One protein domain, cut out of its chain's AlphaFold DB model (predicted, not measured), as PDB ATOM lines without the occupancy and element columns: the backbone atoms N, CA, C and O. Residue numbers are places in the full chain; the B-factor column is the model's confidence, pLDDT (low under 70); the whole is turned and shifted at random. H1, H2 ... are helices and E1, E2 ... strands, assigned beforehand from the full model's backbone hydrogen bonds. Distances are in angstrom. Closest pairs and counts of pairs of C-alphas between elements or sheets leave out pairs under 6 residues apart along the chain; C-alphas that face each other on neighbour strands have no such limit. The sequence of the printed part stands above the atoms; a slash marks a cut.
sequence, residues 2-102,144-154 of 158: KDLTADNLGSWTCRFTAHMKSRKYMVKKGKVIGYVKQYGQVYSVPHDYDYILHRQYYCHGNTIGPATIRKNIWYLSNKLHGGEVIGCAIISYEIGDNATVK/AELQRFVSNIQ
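AT A GLANCE: This is residues 2 to 102 and 144 to 154 of the 158 residues of an uncharacterized protein of Brugia timori (UniProt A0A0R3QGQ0). A single strongly twisted sheet of five antiparallel strands makes the body, a wall of long strands with E3 and E4 in its middle, while the short helix H1 only grazes it. Two long stretches with no named element, residues 2 to 20 before E1 and residues 37 to 50 between E2 and E3, loop away from the middle of the domain. The 112 printed residues hold E1, E2, E3, E4, E5 and H1 along the chain, and the sheet's order is E2, E1, E3, E4, E5. The class is mostly strand, with under half of the printed residues in named elements. The whole is only just loose, close to compact, with a radius of gyration of the C-alphas of 15.9 A and spans of 47 by 35 by 27 A.

IN THESE COORDINATES: E3, residues 51 to 60, is 29.1 A long and begins at C-alpha 51 (-25.921, 8.208, -98.605). E4, residues 69 to 78, is 30.2 A long. E5, residues 85 to 95, is 27.3 A long and bends by 66 degrees at residue 88. E1, residues 21 to 28, is 22.9 A long and begins at C-alpha 21 (-6.712, 8.601, -102.266). E2, residues 31 to 36, is 15.0 A long. H1, residues 144 to 151, is 10.3 A long and ends at C-alpha 151 (-27.835, 22.542, -105.614).

HOW THE PARTS SIT: From edge to edge of the sheet the strands' lines turn by 78 degrees. E3 and E4 are an antiparallel hairpin at 162 degrees, with N 54 and O 75 within hydrogen-bond range at 2.8 A. E4 and E5 are a second hairpin, at 165 degrees, with N 72 and O 92 at 2.9 A. E3, E4 and E5 form a meander, each strand the antiparallel neighbour of the one before. On the other side of E3, E1 is antiparallel to it at 157 degrees, with N 25 and O 53 at 2.8 A. E1 and E2 are a hairpin at 139 degrees, with N 33 and O 26 at 2.9 A. E2 and E5 are the edge strands. Residues 12 to 13 pair antiparallel with residues 59 to 60 of E3, and residues 63 to 64 with residues 100 to 101. H1 is on the sheet but only grazes it, with its residues 145 to 150. In H1 every O i to N i+4 pair is within hydrogen-bond range.

THE WHOLE: The C-alphas of His 47 and Lys 102 are the two farthest apart, at 47.2 A. Residues 103 to 143 are not printed, and C-alphas 102 and 144 are 30.9 A apart across this cut. The link from E2 to E3 is long, with 14 residues. The mean pLDDT of the printed part is 73.6; 39 residues are under 70, among them residues 14 to 20, 36 to 47 and 144 to 154.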
ATOM      1  N   LYS A   2     -19.851   1.063-115.553       65.31
ATOM      2  CA  LYS A   2     -18.633   1.080-116.384       65.31
ATOM      3  C   LYS A   2     -17.457   1.553-115.519       65.31
ATOM      4  O   LYS A   2     -17.669   2.388-114.642       65.31
ATOM      5  N   ASP A   3     -16.259   1.016-115.739       72.94
ATOM      6  CA  ASP A   3     -15.053   1.467-115.038       72.94
ATOM      7  C   ASP A   3     -14.863   2.978-115.256       72.94
ATOM      8  O   ASP A   3     -14.554   3.420-116.361       72.94
ATOM      9  N   LEU A   4     -15.099   3.770-114.204       74.88
ATOM     10  CA  LEU A   4     -15.027   5.233-114.253       74.88
ATOM     11  C   LEU A   4     -13.583   5.730-114.352       74.88
ATOM     12  O   LEU A   4     -13.354   6.895-114.686       74.88
ATOM     13  N   THR A   5     -12.605   4.867-114.066       71.88
ATOM     14  CA  THR A   5     -11.189   5.194-114.222       71.88
ATOM     15  C   THR A   5     -10.796   5.186-115.693       71.88
ATOM     16  O   THR A   5     -10.016   6.044-116.103       71.88
ATOM     17  N   ALA A   6     -11.419   4.336-116.511       69.31
ATOM     18  CA  ALA A   6     -11.185   4.271-117.942       69.31
ATOM     19  C   ALA A   6     -11.881   5.423-118.690       69.31
ATOM     20  O   ALA A   6     -13.103   5.571-118.675       69.31
ATOM     21  N   ASP A   7     -11.092   6.222-119.399       71.38
ATOM     22  CA  ASP A   7     -11.558   7.182-120.397       71.38
ATOM     23  C   ASP A   7     -10.654   7.132-121.640       71.38
ATOM     24  O   ASP A   7      -9.648   6.416-121.697       71.38
ATOM     25  N   ASN A   8     -11.024   7.889-122.672       67.75
ATOM     26  CA  ASN A   8     -10.254   7.962-123.912       67.75
ATOM     27  C   ASN A   8      -8.949   8.772-123.765       67.75
ATOM     28  O   ASN A   8      -8.260   8.977-124.762       67.75
ATOM     29  N   LEU A   9      -8.586   9.217-122.552       67.94
ATOM     30  CA  LEU A   9      -7.425  10.078-122.316       67.94
ATOM     31  C   LEU A   9      -6.155   9.289-121.984       67.94
ATOM     32  O   LEU A   9      -5.058   9.797-122.199       67.94
ATOM     33  N   GLY A  10      -6.268   8.030-121.552       68.31
ATOM     34  CA  GLY A  10      -5.096   7.189-121.305       68.31
ATOM     35  C   GLY A  10      -5.194   6.365-120.032       68.31
ATOM     36  O   GLY A  10      -6.280   6.031-119.571       68.31
ATOM     37  N   SER A  11      -4.033   5.974-119.499       70.00
ATOM     38  CA  SER A  11      -3.945   5.268-118.221       70.00
ATOM     39  C   SER A  11      -3.805   6.270-117.074       70.00
ATOM     40  O   SER A  11      -2.930   7.142-117.082       70.00
ATOM     41  N   TRP A  12      -4.672   6.113-116.081       80.38
ATOM     42  CA  TRP A  12      -4.646   6.850-114.826       80.38
ATOM     43  C   TRP A  12      -3.843   6.067-113.791       80.38
ATOM     44  O   TRP A  12      -4.043   4.866-113.621       80.38
ATOM     45  N   THR A  13      -2.927   6.736-113.099       73.25
ATOM     46  CA  THR A  13      -2.038   6.113-112.116       73.25
ATOM     47  C   THR A  13      -2.088   6.846-110.782       73.25
ATOM     48  O   THR A  13      -2.524   7.996-110.670       73.25
ATOM     49  N   CYS A  14      -1.621   6.169-109.737       63.56
ATOM     50  CA  CYS A  14      -1.366   6.800-108.453       63.56
ATOM     51  C   CYS A  14       0.150   7.057-108.369       63.56
ATOM     52  O   CYS A  14       0.937   6.117-108.303       63.56
ATOM     53  N   ARG A  15       0.587   8.317-108.489       57.41
ATOM     54  CA  ARG A  15       2.020   8.681-108.505       57.41
ATOM     55  C   ARG A  15       2.556   8.796-107.063       57.41
ATOM     56  O   ARG A  15       1.804   9.167-106.168       57.41
ATOM     57  N   PHE A  16       3.856   8.535-106.863       48.41
ATOM     58  CA  PHE A  16       4.597   8.735-105.597       48.41
ATOM     59  C   PHE A  16       4.112   7.912-104.392       48.41
ATOM     60  O   PHE A  16       3.763   8.498-103.372       48.41
ATOM     61  N   THR A  17       4.046   6.579-104.516       40.41
ATOM     62  CA  THR A  17       3.654   5.629-103.438       40.41
ATOM     63  C   THR A  17       2.304   5.898-102.756       40.41
ATOM     64  O   THR A  17       1.886   5.147-101.877       40.41
ATOM     65  N   ALA A  18       1.558   6.914-103.190       44.69
ATOM     66  CA  ALA A  18       0.202   7.151-102.759       44.69
ATOM     67  C   ALA A  18      -0.680   6.071-103.381       44.69
ATOM     68  O   ALA A  18      -0.813   5.997-104.596       44.69
ATOM     69  N   HIS A  19      -1.316   5.247-102.555       56.75
ATOM     70  CA  HIS A  19      -2.506   4.520-102.977       56.75
ATOM     71  C   HIS A  19      -3.551   5.545-103.446       56.75
ATOM     72  O   HIS A  19      -3.580   6.660-102.913       56.75
ATOM     73  N   MET A  20      -4.389   5.194-104.433       67.44
ATOM     74  CA  MET A  20      -5.580   5.968-104.812       67.44
ATOM     75  C   MET A  20      -6.184   6.596-103.553       67.44
ATOM     76  O   MET A  20      -6.652   5.878-102.664       67.44
ATOM     77  N   LYS A  21      -6.154   7.930-103.442       73.88
ATOM     78  CA  LYS A  21      -6.712   8.601-102.266       73.88
ATOM     79  C   LYS A  21      -8.226   8.589-102.413       73.88
ATOM     80  O   LYS A  21      -8.795   9.475-103.037       73.88
ATOM     81  N   SER A  22      -8.864   7.562-101.862       78.00
ATOM     82  CA  SER A  22     -10.315   7.512-101.735       78.00
ATOM     83  C   SER A  22     -10.737   8.190-100.438       78.00
ATOM     84  O   SER A  22     -10.139   7.971 -99.383       78.00
ATOM     85  N   ARG A  23     -11.761   9.038-100.506       82.06
ATOM     86  CA  ARG A  23     -12.426   9.596 -99.326       82.06
ATOM     87  C   ARG A  23     -13.911   9.304 -99.415       82.06
ATOM     88  O   ARG A  23     -14.502   9.424-100.484       82.06
ATOM     89  N   LYS A  24     -14.502   8.957 -98.275       84.62
ATOM     90  CA  LYS A  24     -15.937   8.720 -98.139       84.62
ATOM     91  C   LYS A  24     -16.524   9.763 -97.205       84.62
ATOM     92  O   LYS A  24     -16.011   9.955 -96.102       84.62
ATOM     93  N   TYR A  25     -17.582  10.419 -97.651       85.38
ATOM     94  CA  TYR A  25     -18.327  11.414 -96.896       85.38
ATOM     95  C   TYR A  25     -19.731  10.883 -96.649       85.38
ATOM     96  O   TYR A  25     -20.350  10.320 -97.548       85.38
ATOM     97  N   MET A  26     -20.222  11.049 -95.431       85.44
ATOM     98  CA  MET A  26     -21.587  10.682 -95.074       85.44
ATOM     99  C   MET A  26     -22.497  11.851 -95.403       85.44
ATOM    100  O   MET A  26     -22.190  12.991 -95.041       85.44
ATOM    101  N   VAL A  27     -23.598  11.567 -96.087       85.38
ATOM    102  CA  VAL A  27     -24.548  12.574 -96.548       85.38
ATOM    103  C   VAL A  27     -25.919  12.277 -95.958       85.38
ATOM    104  O   VAL A  27     -26.419  11.159 -96.070       85.38
ATOM    105  N   LYS A  28     -26.527  13.295 -95.349       85.62
ATOM    106  CA  LYS A  28     -27.904  13.263 -94.855       85.62
ATOM    107  C   LYS A  28     -28.640  14.509 -95.321       85.62
ATOM    108  O   LYS A  28     -28.094  15.609 -95.209       85.62
ATOM    109  N   LYS A  29     -29.859  14.351 -95.847       85.19
ATOM    110  CA  LYS A  29     -30.671  15.474 -96.370       85.19
ATOM    111  C   LYS A  29     -29.870  16.403 -97.306       85.19
ATOM    112  O   LYS A  29     -29.900  17.625 -97.164       85.19
ATOM    113  N   GLY A  30     -29.070  15.813 -98.197       81.81
ATOM    114  CA  GLY A  30     -28.232  16.537 -99.165       81.81
ATOM    115  C   GLY A  30     -26.989  17.238 -98.596       81.81
ATOM    116  O   GLY A  30     -26.253  17.866 -99.350       81.81
ATOM    117  N   LYS A  31     -26.706  17.131 -97.290       83.75
ATOM    118  CA  LYS A  31     -25.547  17.772 -96.651       83.75
ATOM    119  C   LYS A  31     -24.520  16.746 -96.202       83.75
ATOM    120  O   LYS A  31     -24.875  15.705 -95.650       83.75
ATOM    121  N   VAL A  32     -23.240  17.058 -96.401       85.62
ATOM    122  CA  VAL A  32     -22.139  16.281 -95.821       85.62
ATOM    123  C   VAL A  32     -22.137  16.503 -94.310       85.62
ATOM    124  O   VAL A  32     -21.920  17.621 -93.852       85.62
ATOM    125  N   ILE A  33     -22.373  15.439 -93.547       83.75
ATOM    126  CA  ILE A  33     -22.446  15.477 -92.077       83.75
ATOM    127  C   ILE A  33     -21.211  14.876 -91.397       83.75
ATOM    128  O   ILE A  33     -21.061  14.956 -90.183       83.75
ATOM    129  N   GLY A  34     -20.312  14.271 -92.171       74.75
ATOM    130  CA  GLY A  34     -19.093  13.661 -91.656       74.75
ATOM    131  C   GLY A  34     -18.265  13.020 -92.760       74.75
ATOM    132  O   GLY A  34     -18.687  12.939 -93.916       74.75
ATOM    133  N   TYR A  35     -17.070  12.554 -92.413       71.25
ATOM    134  CA  TYR A  35     -16.192  11.841 -93.334       71.25
ATOM    135  C   TYR A  35     -15.457  10.706 -92.627       71.25
ATOM    136  O   TYR A  35     -15.131  10.795 -91.445       71.25
ATOM    137  N   VAL A  36     -15.181   9.632 -93.365       67.06
ATOM    138  CA  VAL A  36     -14.438   8.474 -92.860       67.06
ATOM    139  C   VAL A  36     -12.946   8.727 -93.063       67.06
ATOM    140  O   VAL A  36     -12.466   8.760 -94.199       67.06
ATOM    141  N   LYS A  37     -12.188   8.873 -91.971       60.22
ATOM    142  CA  LYS A  37     -10.723   8.742 -92.002       60.22
ATOM    143  C   LYS A  37     -10.364   7.259 -91.889       60.22
ATOM    144  O   LYS A  37     -10.266   6.724 -90.794       60.22
ATOM    145  N   GLN A  38     -10.177   6.575 -93.014       55.34
ATOM    146  CA  GLN A  38      -9.602   5.227 -93.001       55.34
ATOM    147  C   GLN A  38      -8.105   5.310 -92.694       55.34
ATOM    148  O   GLN A  38      -7.359   5.515 -93.630       55.34
ATOM    149  N   TYR A  39      -7.704   5.189 -91.422       48.81
ATOM    150  CA  TYR A  39      -6.351   4.845 -90.925       48.81
ATOM    151  C   TYR A  39      -6.419   4.650 -89.392       48.81
ATOM    152  O   TYR A  39      -5.938   5.478 -88.626       48.81
ATOM    153  N   GLY A  40      -7.098   3.597 -88.923       44.97
ATOM    154  CA  GLY A  40      -7.063   3.175 -87.510       44.97
ATOM    155  C   GLY A  40      -7.843   4.020 -86.489       44.97
ATOM    156  O   GLY A  40      -7.924   3.624 -85.334       44.97
ATOM    157  N   GLN A  41      -8.461   5.140 -86.881       45.41
ATOM    158  CA  GLN A  41      -9.356   5.899 -86.002       45.41
ATOM    159  C   GLN A  41     -10.823   5.546 -86.276       45.41
ATOM    160  O   GLN A  41     -11.398   5.943 -87.292       45.41
ATOM    161  N   VAL A  42     -11.430   4.806 -85.346       42.44
ATOM    162  CA  VAL A  42     -12.878   4.575 -85.300       42.44
ATOM    163  C   VAL A  42     -13.524   5.838 -84.738       42.44
ATOM    164  O   VAL A  42     -13.596   6.031 -83.530       42.44
ATOM    165  N   TYR A  43     -13.966   6.734 -85.616       51.25
ATOM    166  CA  TYR A  43     -14.914   7.765 -85.205       51.25
ATOM    167  C   TYR A  43     -16.305   7.143 -85.140       51.25
ATOM    168  O   TYR A  43     -16.637   6.297 -85.972       51.25
ATOM    169  N   SER A  44     -17.110   7.580 -84.166       50.69
ATOM    170  CA  SER A  44     -18.546   7.303 -84.120       50.69
ATOM    171  C   SER A  44     -19.143   7.693 -85.468       50.69
ATOM    172  O   SER A  44     -19.276   8.872 -85.786       50.69
ATOM    173  N   VAL A  45     -19.405   6.694 -86.306       58.44
ATOM    174  CA  VAL A  45     -20.181   6.860 -87.525       58.44
ATOM    175  C   VAL A  45     -21.557   7.309 -87.042       58.44
ATOM    176  O   VAL A  45     -22.203   6.520 -86.340       58.44
ATOM    177  N   PRO A  46     -22.038   8.527 -87.365       60.19
ATOM    178  CA  PRO A  46     -23.443   8.836 -87.171       60.19
ATOM    179  C   PRO A  46     -24.210   7.708 -87.851       60.19
ATOM    180  O   PRO A  46     -24.048   7.488 -89.046       60.19
ATOM    181  N   HIS A  47     -24.977   6.908 -87.111       65.75
ATOM    182  CA  HIS A  47     -25.728   5.802 -87.723       65.75
ATOM    183  C   HIS A  47     -26.817   6.322 -88.675       65.75
ATOM    184  O   HIS A  47     -27.398   5.569 -89.451       65.75
ATOM    185  N   ASP A  48     -27.013   7.631 -88.658       78.94
ATOM    186  CA  ASP A  48     -28.057   8.377 -89.304       78.94
ATOM    187  C   ASP A  48     -27.498   9.172 -90.503       78.94
ATOM    188  O   ASP A  48     -27.262  10.378 -90.434       78.94
ATOM    189  N   TYR A  49     -27.216   8.458 -91.596       82.94
ATOM    190  CA  TYR A  49     -26.920   9.023 -92.916       82.94
ATOM    191  C   TYR A  49     -27.670   8.241 -93.990       82.94
ATOM    192  O   TYR A  49     -27.827   7.024 -93.873       82.94
ATOM    193  N   ASP A  50     -28.067   8.939 -95.048       82.81
ATOM    194  CA  ASP A  50     -28.863   8.377 -96.144       82.81
ATOM    195  C   ASP A  50     -27.936   7.809 -97.235       82.81
ATOM    196  O   ASP A  50     -28.161   6.733 -97.795       82.81
ATOM    197  N   TYR A  51     -26.822   8.506 -97.494       85.69
ATOM    198  CA  TYR A  51     -25.921   8.208 -98.605       85.69
ATOM    199  C   TYR A  51     -24.440   8.323 -98.236       85.69
ATOM    200  O   TYR A  51     -24.055   8.984 -97.269       85.69
ATOM    201  N   ILE A  52     -23.591   7.708 -99.059       86.62
ATOM    202  CA  ILE A  52     -22.134   7.857 -99.010       86.62
ATOM    203  C   ILE A  52     -21.676   8.512-100.307       86.62
ATOM    204  O   ILE A  52     -21.837   7.944-101.384       86.62
ATOM    205  N   LEU A  53     -21.066   9.686-100.201       87.88
ATOM    206  CA  LEU A  53     -20.371  10.336-101.305       87.88
ATOM    207  C   LEU A  53     -18.924   9.838-101.337       87.88
ATOM    208  O   LEU A  53     -18.168  10.022-100.382       87.88
ATOM    209  N   HIS A  54     -18.533   9.210-102.439       87.44
ATOM    210  CA  HIS A  54     -17.170   8.746-102.686       87.44
ATOM    211  C   HIS A  54     -16.420   9.783-103.512       87.44
ATOM    212  O   HIS A  54     -16.992  10.406-104.403       87.44
ATOM    213  N   ARG A  55     -15.131   9.949-103.223       88.06
ATOM    214  CA  ARG A  55     -14.212  10.857-103.918       88.06
ATOM    215  C   ARG A  55     -12.926  10.102-104.214       88.06
ATOM    216  O   ARG A  55     -12.215   9.755-103.270       88.06
ATOM    217  N   GLN A  56     -12.634   9.851-105.484       87.56
ATOM    218  CA  GLN A  56     -11.422   9.152-105.925       87.56
ATOM    219  C   GLN A  56     -10.490  10.091-106.688       87.56
ATOM    220  O   GLN A  56     -10.931  10.864-107.537       87.56
ATOM    221  N   TYR A  57      -9.196   9.980-106.391       85.81
ATOM    222  CA  TYR A  57      -8.128  10.798-106.957       85.81
ATOM    223  C   TYR A  57      -7.147   9.995-107.789       85.81
ATOM    224  O   TYR A  57      -6.536   9.058-107.270       85.81
ATOM    225  N   TYR A  58      -6.920  10.449-109.020       86.06
ATOM    226  CA  TYR A  58      -5.944   9.876-109.938       86.06
ATOM    227  C   TYR A  58      -5.062  10.950-110.565       86.06
ATOM    228  O   TYR A  58      -5.511  12.068-110.805       86.06
ATOM    229  N   CYS A  59      -3.821  10.590-110.882       85.19
ATOM    230  CA  CYS A  59      -2.908  11.403-111.676       85.19
ATOM    231  C   CYS A  59      -2.748  10.774-113.062       85.19
ATOM    232  O   CYS A  59      -2.766   9.553-113.209       85.19
ATOM    233  N   HIS A  60      -2.575  11.590-114.093       84.12
ATOM    234  CA  HIS A  60      -2.347  11.074-115.432       84.12
ATOM    235  C   HIS A  60      -0.907  10.556-115.564       84.12
ATOM    236  O   HIS A  60       0.055  11.278-115.283       84.12
ATOM    237  N   GLY A  61      -0.744   9.302-116.002       77.94
ATOM    238  CA  GLY A  61       0.567   8.642-116.040       77.94
ATOM    239  C   GLY A  61       1.551   9.264-117.034       77.94
ATOM    240  O   GLY A  61       2.760   9.202-116.823       77.94
ATOM    241  N   ASN A  62       1.041   9.914-118.084       74.81
ATOM    242  CA  ASN A  62       1.863  10.509-119.140       74.81
ATOM    243  C   ASN A  62       2.145  12.005-118.929       74.81
ATOM    244  O   ASN A  62       2.641  12.643-119.860       74.81
ATOM    245  N   THR A  63       1.801  12.592-117.772       80.06
ATOM    246  CA  THR A  63       2.138  14.001-117.518       80.06
ATOM    247  C   THR A  63       3.635  14.183-117.269       80.06
ATOM    248  O   THR A  63       4.239  13.495-116.436       80.06
ATOM    249  N   ILE A  64       4.219  15.142-117.981       75.25
ATOM    250  CA  ILE A  64       5.648  15.448-118.000       75.25
ATOM    251  C   ILE A  64       5.907  16.749-117.255       75.25
ATOM    252  O   ILE A  64       5.126  17.694-117.338       75.25
ATOM    253  N   GLY A  65       7.041  16.785-116.559       75.81
ATOM    254  CA  GLY A  65       7.432  17.905-115.718       75.81
ATOM    255  C   GLY A  65       6.888  17.788-114.289       75.81
ATOM    256  O   GLY A  65       6.314  16.758-113.919       75.81
ATOM    257  N   PRO A  66       7.119  18.824-113.466       73.75
ATOM    258  CA  PRO A  66       6.684  18.863-112.069       73.75
ATOM    259  C   PRO A  66       5.171  19.093-111.913       73.75
ATOM    260  O   PRO A  66       4.596  18.710-110.895       73.75
ATOM    261  N   ALA A  67       4.514  19.680-112.918       79.88
ATOM    262  CA  ALA A  67       3.065  19.843-112.951       79.88
ATOM    263  C   ALA A  67       2.347  18.516-113.251       79.88
ATOM    264  O   ALA A  67       2.916  17.587-113.825       79.88
ATOM    265  N   THR A  68       1.078  18.402-112.850       83.94
ATOM    266  CA  THR A  68       0.301  17.157-112.981       83.94
ATOM    267  C   THR A  68      -1.081  17.415-113.556       83.94
ATOM    268  O   THR A  68      -1.718  18.390-113.169       83.94
ATOM    269  N   ILE A  69      -1.576  16.495-114.384       86.75
ATOM    270  CA  ILE A  69      -3.006  16.393-114.696       86.75
ATOM    271  C   ILE A  69      -3.625  15.397-113.723       86.75
ATOM    272  O   ILE A  69      -3.094  14.297-113.543       86.75
ATOM    273  N   ARG A  70      -4.737  15.764-113.091       88.38
ATOM    274  CA  ARG A  70      -5.443  14.930-112.116       88.38
ATOM    275  C   ARG A  70      -6.890  14.736-112.529       88.38
ATOM    276  O   ARG A  70      -7.518  15.665-113.023       88.38
ATOM    277  N   LYS A  71      -7.417  13.541-112.285       88.31
ATOM    278  CA  LYS A  71      -8.829  13.189-112.438       88.31
ATOM    279  C   LYS A  71      -9.432  12.954-111.069       88.31
ATOM    280  O   LYS A  71      -8.845  12.284-110.216       88.31
ATOM    281  N   ASN A  72     -10.612  13.514-110.880       90.19
ATOM    282  CA  ASN A  72     -11.346  13.486-109.634       90.19
ATOM    283  C   ASN A  72     -12.767  13.004-109.915       90.19
ATOM    284  O   ASN A  72     -13.519  13.655-110.646       90.19
ATOM    285  N   ILE A  73     -13.088  11.833-109.371       90.19
ATOM    286  CA  ILE A  73     -14.343  11.126-109.617       90.19
ATOM    287  C   ILE A  73     -15.170  11.176-108.342       90.19
ATOM    288  O   ILE A  73     -14.723  10.710-107.288       90.19
ATOM    289  N   TRP A  74     -16.383  11.702-108.461       91.19
ATOM    290  CA  TRP A  74     -17.366  11.744-107.393       91.19
ATOM    291  C   TRP A  74     -18.580  10.917-107.771       91.19
ATOM    292  O   TRP A  74     -19.112  11.077-108.867       91.19
ATOM    293  N   TYR A  75     -19.035  10.059-106.868       89.50
ATOM    294  CA  TYR A  75     -20.264   9.293-107.058       89.50
ATOM    295  C   TYR A  75     -20.924   9.001-105.713       89.50
ATOM    296  O   TYR A  75     -20.259   8.946-104.674       89.50
ATOM    297  N   LEU A  76     -22.241   8.827-105.733       89.25
ATOM    298  CA  LEU A  76     -23.047   8.570-104.548       89.25
ATOM    299  C   LEU A  76     -23.399   7.083-104.470       89.25
ATOM    300  O   LEU A  76     -23.708   6.467-105.485       89.25
ATOM    301  N   SER A  77     -23.372   6.498-103.277       88.06
ATOM    302  CA  SER A  77     -23.923   5.163-103.035       88.06
ATOM    303  C   SER A  77     -24.939   5.180-101.906       88.06
ATOM    304  O   SER A  77     -24.755   5.896-100.916       88.06
ATOM    305  N   ASN A  78     -25.970   4.349-102.008       82.25
ATOM    306  CA  ASN A  78     -26.993   4.239-100.979       82.25
ATOM    307  C   ASN A  78     -26.525   3.320 -99.842       82.25
ATOM    308  O   ASN A  78     -26.049   2.211-100.087       82.25
ATOM    309  N   LYS A  79     -26.671   3.769 -98.590       71.62
ATOM    310  CA  LYS A  79     -26.387   2.942 -97.408       71.62
ATOM    311  C   LYS A  79     -27.329   1.736 -97.313       71.62
ATOM    312  O   LYS A  79     -26.887   0.643 -96.974       71.62
ATOM    313  N   LEU A  80     -28.612   1.960 -97.583       63.50
ATOM    314  CA  LEU A  80     -29.713   1.025 -97.355       63.50
ATOM    315  C   LEU A  80     -29.804  -0.059 -98.438       63.50
ATOM    316  O   LEU A  80     -30.261  -1.159 -98.153       63.50
ATOM    317  N   HIS A  81     -29.295   0.200 -99.647       61.88
ATOM    318  CA  HIS A  81     -29.258  -0.776-100.749       61.88
ATOM    319  C   HIS A  81     -27.872  -1.410-100.918       61.88
ATOM    320  O   HIS A  81     -27.301  -1.422-102.004       61.88
ATOM    321  N   GLY A  82     -27.272  -1.876 -99.819       59.09
ATOM    322  CA  GLY A  82     -26.026  -2.651 -99.877       59.09
ATOM    323  C   GLY A  82     -24.810  -1.904-100.446       59.09
ATOM    324  O   GLY A  82     -23.852  -2.543-100.874       59.09
ATOM    325  N   GLY A  83     -24.819  -0.566-100.459       69.75
ATOM    326  CA  GLY A  83     -23.730   0.231-101.028       69.75
ATOM    327  C   GLY A  83     -23.780   0.381-102.550       69.75
ATOM    328  O   GLY A  83     -22.769   0.772-103.138       69.75
ATOM    329  N   GLU A  84     -24.916   0.092-103.191       81.56
ATOM    330  CA  GLU A  84     -25.089   0.309-104.628       81.56
ATOM    331  C   GLU A  84     -24.886   1.785-104.998       81.56
ATOM    332  O   GLU A  84     -25.342   2.696-104.299       81.56
ATOM    333  N   VAL A  85     -24.175   2.021-106.103       82.69
ATOM    334  CA  VAL A  85     -23.991   3.358-106.672       82.69
ATOM    335  C   VAL A  85     -25.319   3.828-107.253       82.69
ATOM    336  O   VAL A  85     -25.864   3.188-108.146       82.69
ATOM    337  N   ILE A  86     -25.809   4.963-106.769       81.12
ATOM    338  CA  ILE A  86     -27.096   5.529-107.166       81.12
ATOM    339  C   ILE A  86     -26.878   6.832-107.939       81.12
ATOM    340  O   ILE A  86     -26.293   7.790-107.436       81.12
ATOM    341  N   GLY A  87     -27.358   6.867-109.181       78.25
ATOM    342  CA  GLY A  87     -27.305   8.052-110.038       78.25
ATOM    343  C   GLY A  87     -26.041   8.162-110.895       78.25
ATOM    344  O   GLY A  87     -25.466   7.164-111.334       78.25
ATOM    345  N   CYS A  88     -25.647   9.400-111.192       79.81
ATOM    346  CA  CYS A  88     -24.515   9.722-112.056       79.81
ATOM    347  C   CYS A  88     -23.223   9.970-111.263       79.81
ATOM    348  O   CYS A  88     -23.231  10.220-110.057       79.81
ATOM    349  N   ALA A  89     -22.093   9.907-111.968       86.56
ATOM    350  CA  ALA A  89     -20.800  10.321-111.443       86.56
ATOM    351  C   ALA A  89     -20.406  11.676-112.037       86.56
ATOM    352  O   ALA A  89     -20.574  11.898-113.236       86.56
ATOM    353  N   ILE A  90     -19.826  12.549-111.216       89.62
ATOM    354  CA  ILE A  90     -19.145  13.752-111.696       89.62
ATOM    355  C   ILE A  90     -17.679  13.406-111.886       89.62
ATOM    356  O   ILE A  90     -17.017  12.923-110.963       89.62
ATOM    357  N   ILE A  91     -17.156  13.705-113.067       89.19
ATOM    358  CA  ILE A  91     -15.737  13.577-113.367       89.19
ATOM    359  C   ILE A  91     -15.210  14.974-113.665       89.19
ATOM    360  O   ILE A  91     -15.705  15.651-114.561       89.19
ATOM    361  N   SER A  92     -14.215  15.399-112.896       90.38
ATOM    362  CA  SER A  92     -13.539  16.687-113.062       90.38
ATOM    363  C   SER A  92     -12.043  16.474-113.249       90.38
ATOM    364  O   SER A  92     -11.480  15.497-112.741       90.38
ATOM    365  N   TYR A  93     -11.409  17.393-113.973       88.31
ATOM    366  CA  TYR A  93      -9.976  17.382-114.224       88.31
ATOM    367  C   TYR A  93      -9.333  18.642-113.652       88.31
ATOM    368  O   TYR A  93      -9.872  19.736-113.789       88.31
ATOM    369  N   GLU A  94      -8.180  18.477-113.017       89.31
ATOM    370  CA  GLU A  94      -7.319  19.563-112.548       89.31
ATOM    371  C   GLU A  94      -6.025  19.493-113.364       89.31
ATOM    372  O   GLU A  94      -5.332  18.471-113.344       89.31
ATOM    373  N   ILE A  95      -5.727  20.546-114.119       89.56
ATOM    374  CA  ILE A  95      -4.563  20.622-115.005       89.56
ATOM    375  C   ILE A  95      -3.627  21.667-114.409       89.56
ATOM    376  O   ILE A  95      -3.979  22.839-114.351       89.56
ATOM    377  N   GLY A  96      -2.468  21.231-113.918       86.81
ATOM    378  CA  GLY A  96      -1.461  22.158-113.405       86.81
ATOM    379  C   GLY A  96      -0.816  22.994-114.513       86.81
ATOM    380  O   GLY A  96      -0.733  22.548-115.661       86.81
ATOM    381  N   ASP A  97      -0.299  24.165-114.150       87.94
ATOM    382  CA  ASP A  97       0.404  25.061-115.074       87.94
ATOM    383  C   ASP A  97       1.555  24.340-115.780       87.94
ATOM    384  O   ASP A  97       2.345  23.635-115.149       87.94
ATOM    385  N   ASN A  98       1.671  24.514-117.099       84.94
ATOM    386  CA  ASN A  98       2.685  23.859-117.936       84.94
ATOM    387  C   ASN A  98       2.638  22.316-117.928       84.94
ATOM    388  O   ASN A  98       3.591  21.661-118.362       84.94
ATOM    389  N   ALA A  99       1.547  21.703-117.452       85.38
ATOM    390  CA  ALA A  99       1.375  20.261-117.554       85.38
ATOM    391  C   ALA A  99       1.286  19.849-119.030       85.38
ATOM    392  O   ALA A  99       0.383  20.255-119.757       85.38
ATOM    393  N   THR A 100       2.206  18.992-119.470       81.69
ATOM    394  CA  THR A 100       2.215  18.453-120.837       81.69
ATOM    395  C   THR A 100       2.020  16.947-120.818       81.69
ATOM    396  O   THR A 100       2.410  16.267-119.869       81.69
ATOM    397  N   VAL A 101       1.409  16.400-121.868       74.88
ATOM    398  CA  VAL A 101       1.187  14.958-122.022       74.88
ATOM    399  C   VAL A 101       1.855  14.483-123.298       74.88
ATOM    400  O   VAL A 101       1.552  14.980-124.380       74.88
ATOM    401  N   LYS A 102       2.719  13.465-123.206       70.69
ATOM    402  CA  LYS A 102       3.122  12.722-124.408       70.69
ATOM    403  C   LYS A 102       2.010  11.745-124.769       70.69
ATOM    404  O   LYS A 102       1.794  10.755-124.070       70.69
ATOM    405  N   ALA A 144     -17.440  26.222-107.254       58.56
ATOM    406  CA  ALA A 144     -18.687  26.815-107.739       58.56
ATOM    407  C   ALA A 144     -19.490  25.828-108.599       58.56
ATOM    408  O   ALA A 144     -20.696  25.701-108.409       58.56
ATOM    409  N   GLU A 145     -18.827  25.070-109.473       53.25
ATOM    410  CA  GLU A 145     -19.489  24.044-110.293       53.25
ATOM    411  C   GLU A 145     -19.943  22.838-109.463       53.25
ATOM    412  O   GLU A 145     -21.041  22.320-109.663       53.25
ATOM    413  N   LEU A 146     -19.161  22.438-108.452       48.69
ATOM    414  CA  LEU A 146     -19.602  21.420-107.498       48.69
ATOM    415  C   LEU A 146     -20.829  21.894-106.705       48.69
ATOM    416  O   LEU A 146     -21.768  21.125-106.522       48.69
ATOM    417  N   GLN A 147     -20.844  23.154-106.263       53.12
ATOM    418  CA  GLN A 147     -21.987  23.736-105.558       53.12
ATOM    419  C   GLN A 147     -23.225  23.821-106.460       53.12
ATOM    420  O   GLN A 147     -24.305  23.459-106.007       53.12
ATOM    421  N   ARG A 148     -23.068  24.197-107.739       57.62
ATOM    422  CA  ARG A 148     -24.151  24.194-108.742       57.62
ATOM    423  C   ARG A 148     -24.703  22.795-108.997       57.62
ATOM    424  O   ARG A 148     -25.912  22.608-109.092       57.62
ATOM    425  N   PHE A 149     -23.827  21.801-109.099       56.25
ATOM    426  CA  PHE A 149     -24.264  20.421-109.260       56.25
ATOM    427  C   PHE A 149     -25.037  19.945-108.027       56.25
ATOM    428  O   PHE A 149     -26.142  19.431-108.163       56.25
ATOM    429  N   VAL A 150     -24.499  20.171-106.825       57.03
ATOM    430  CA  VAL A 150     -25.142  19.780-105.560       57.03
ATOM    431  C   VAL A 150     -26.480  20.498-105.365       57.03
ATOM    432  O   VAL A 150     -27.435  19.867-104.915       57.03
ATOM    433  N   SER A 151     -26.588  21.776-105.737       57.94
ATOM    434  CA  SER A 151     -27.835  22.542-105.614       57.94
ATOM    435  C   SER A 151     -28.933  22.072-106.565       57.94
ATOM    436  O   SER A 151     -30.110  22.244-106.262       57.94
ATOM    437  N   ASN A 152     -28.564  21.479-107.703       52.12
ATOM    438  CA  ASN A 152     -29.509  21.061-108.741       52.12
ATOM    439  C   ASN A 152     -30.008  19.619-108.575       52.12
ATOM    440  O   ASN A 152     -30.853  19.171-109.351       52.12
ATOM    441  N   ILE A 153     -29.533  18.884-107.567       56.50
ATOM    442  CA  ILE A 153     -30.085  17.568-107.237       56.50
ATOM    443  C   ILE A 153     -31.415  17.770-106.499       56.50
ATOM    444  O   ILE A 153     -31.447  18.000-105.290       56.50
ATOM    445  N   GLN A 154     -32.531  17.652-107.220       48.56
ATOM    446  CA  GLN A 154     -33.848  17.488-106.606       48.56
ATOM    447  C   GLN A 154     -34.026  16.033-106.166       48.56
ATOM    448  O   GLN A 154     -34.078  15.116-106.984       48.56
TER     449      GLN A 154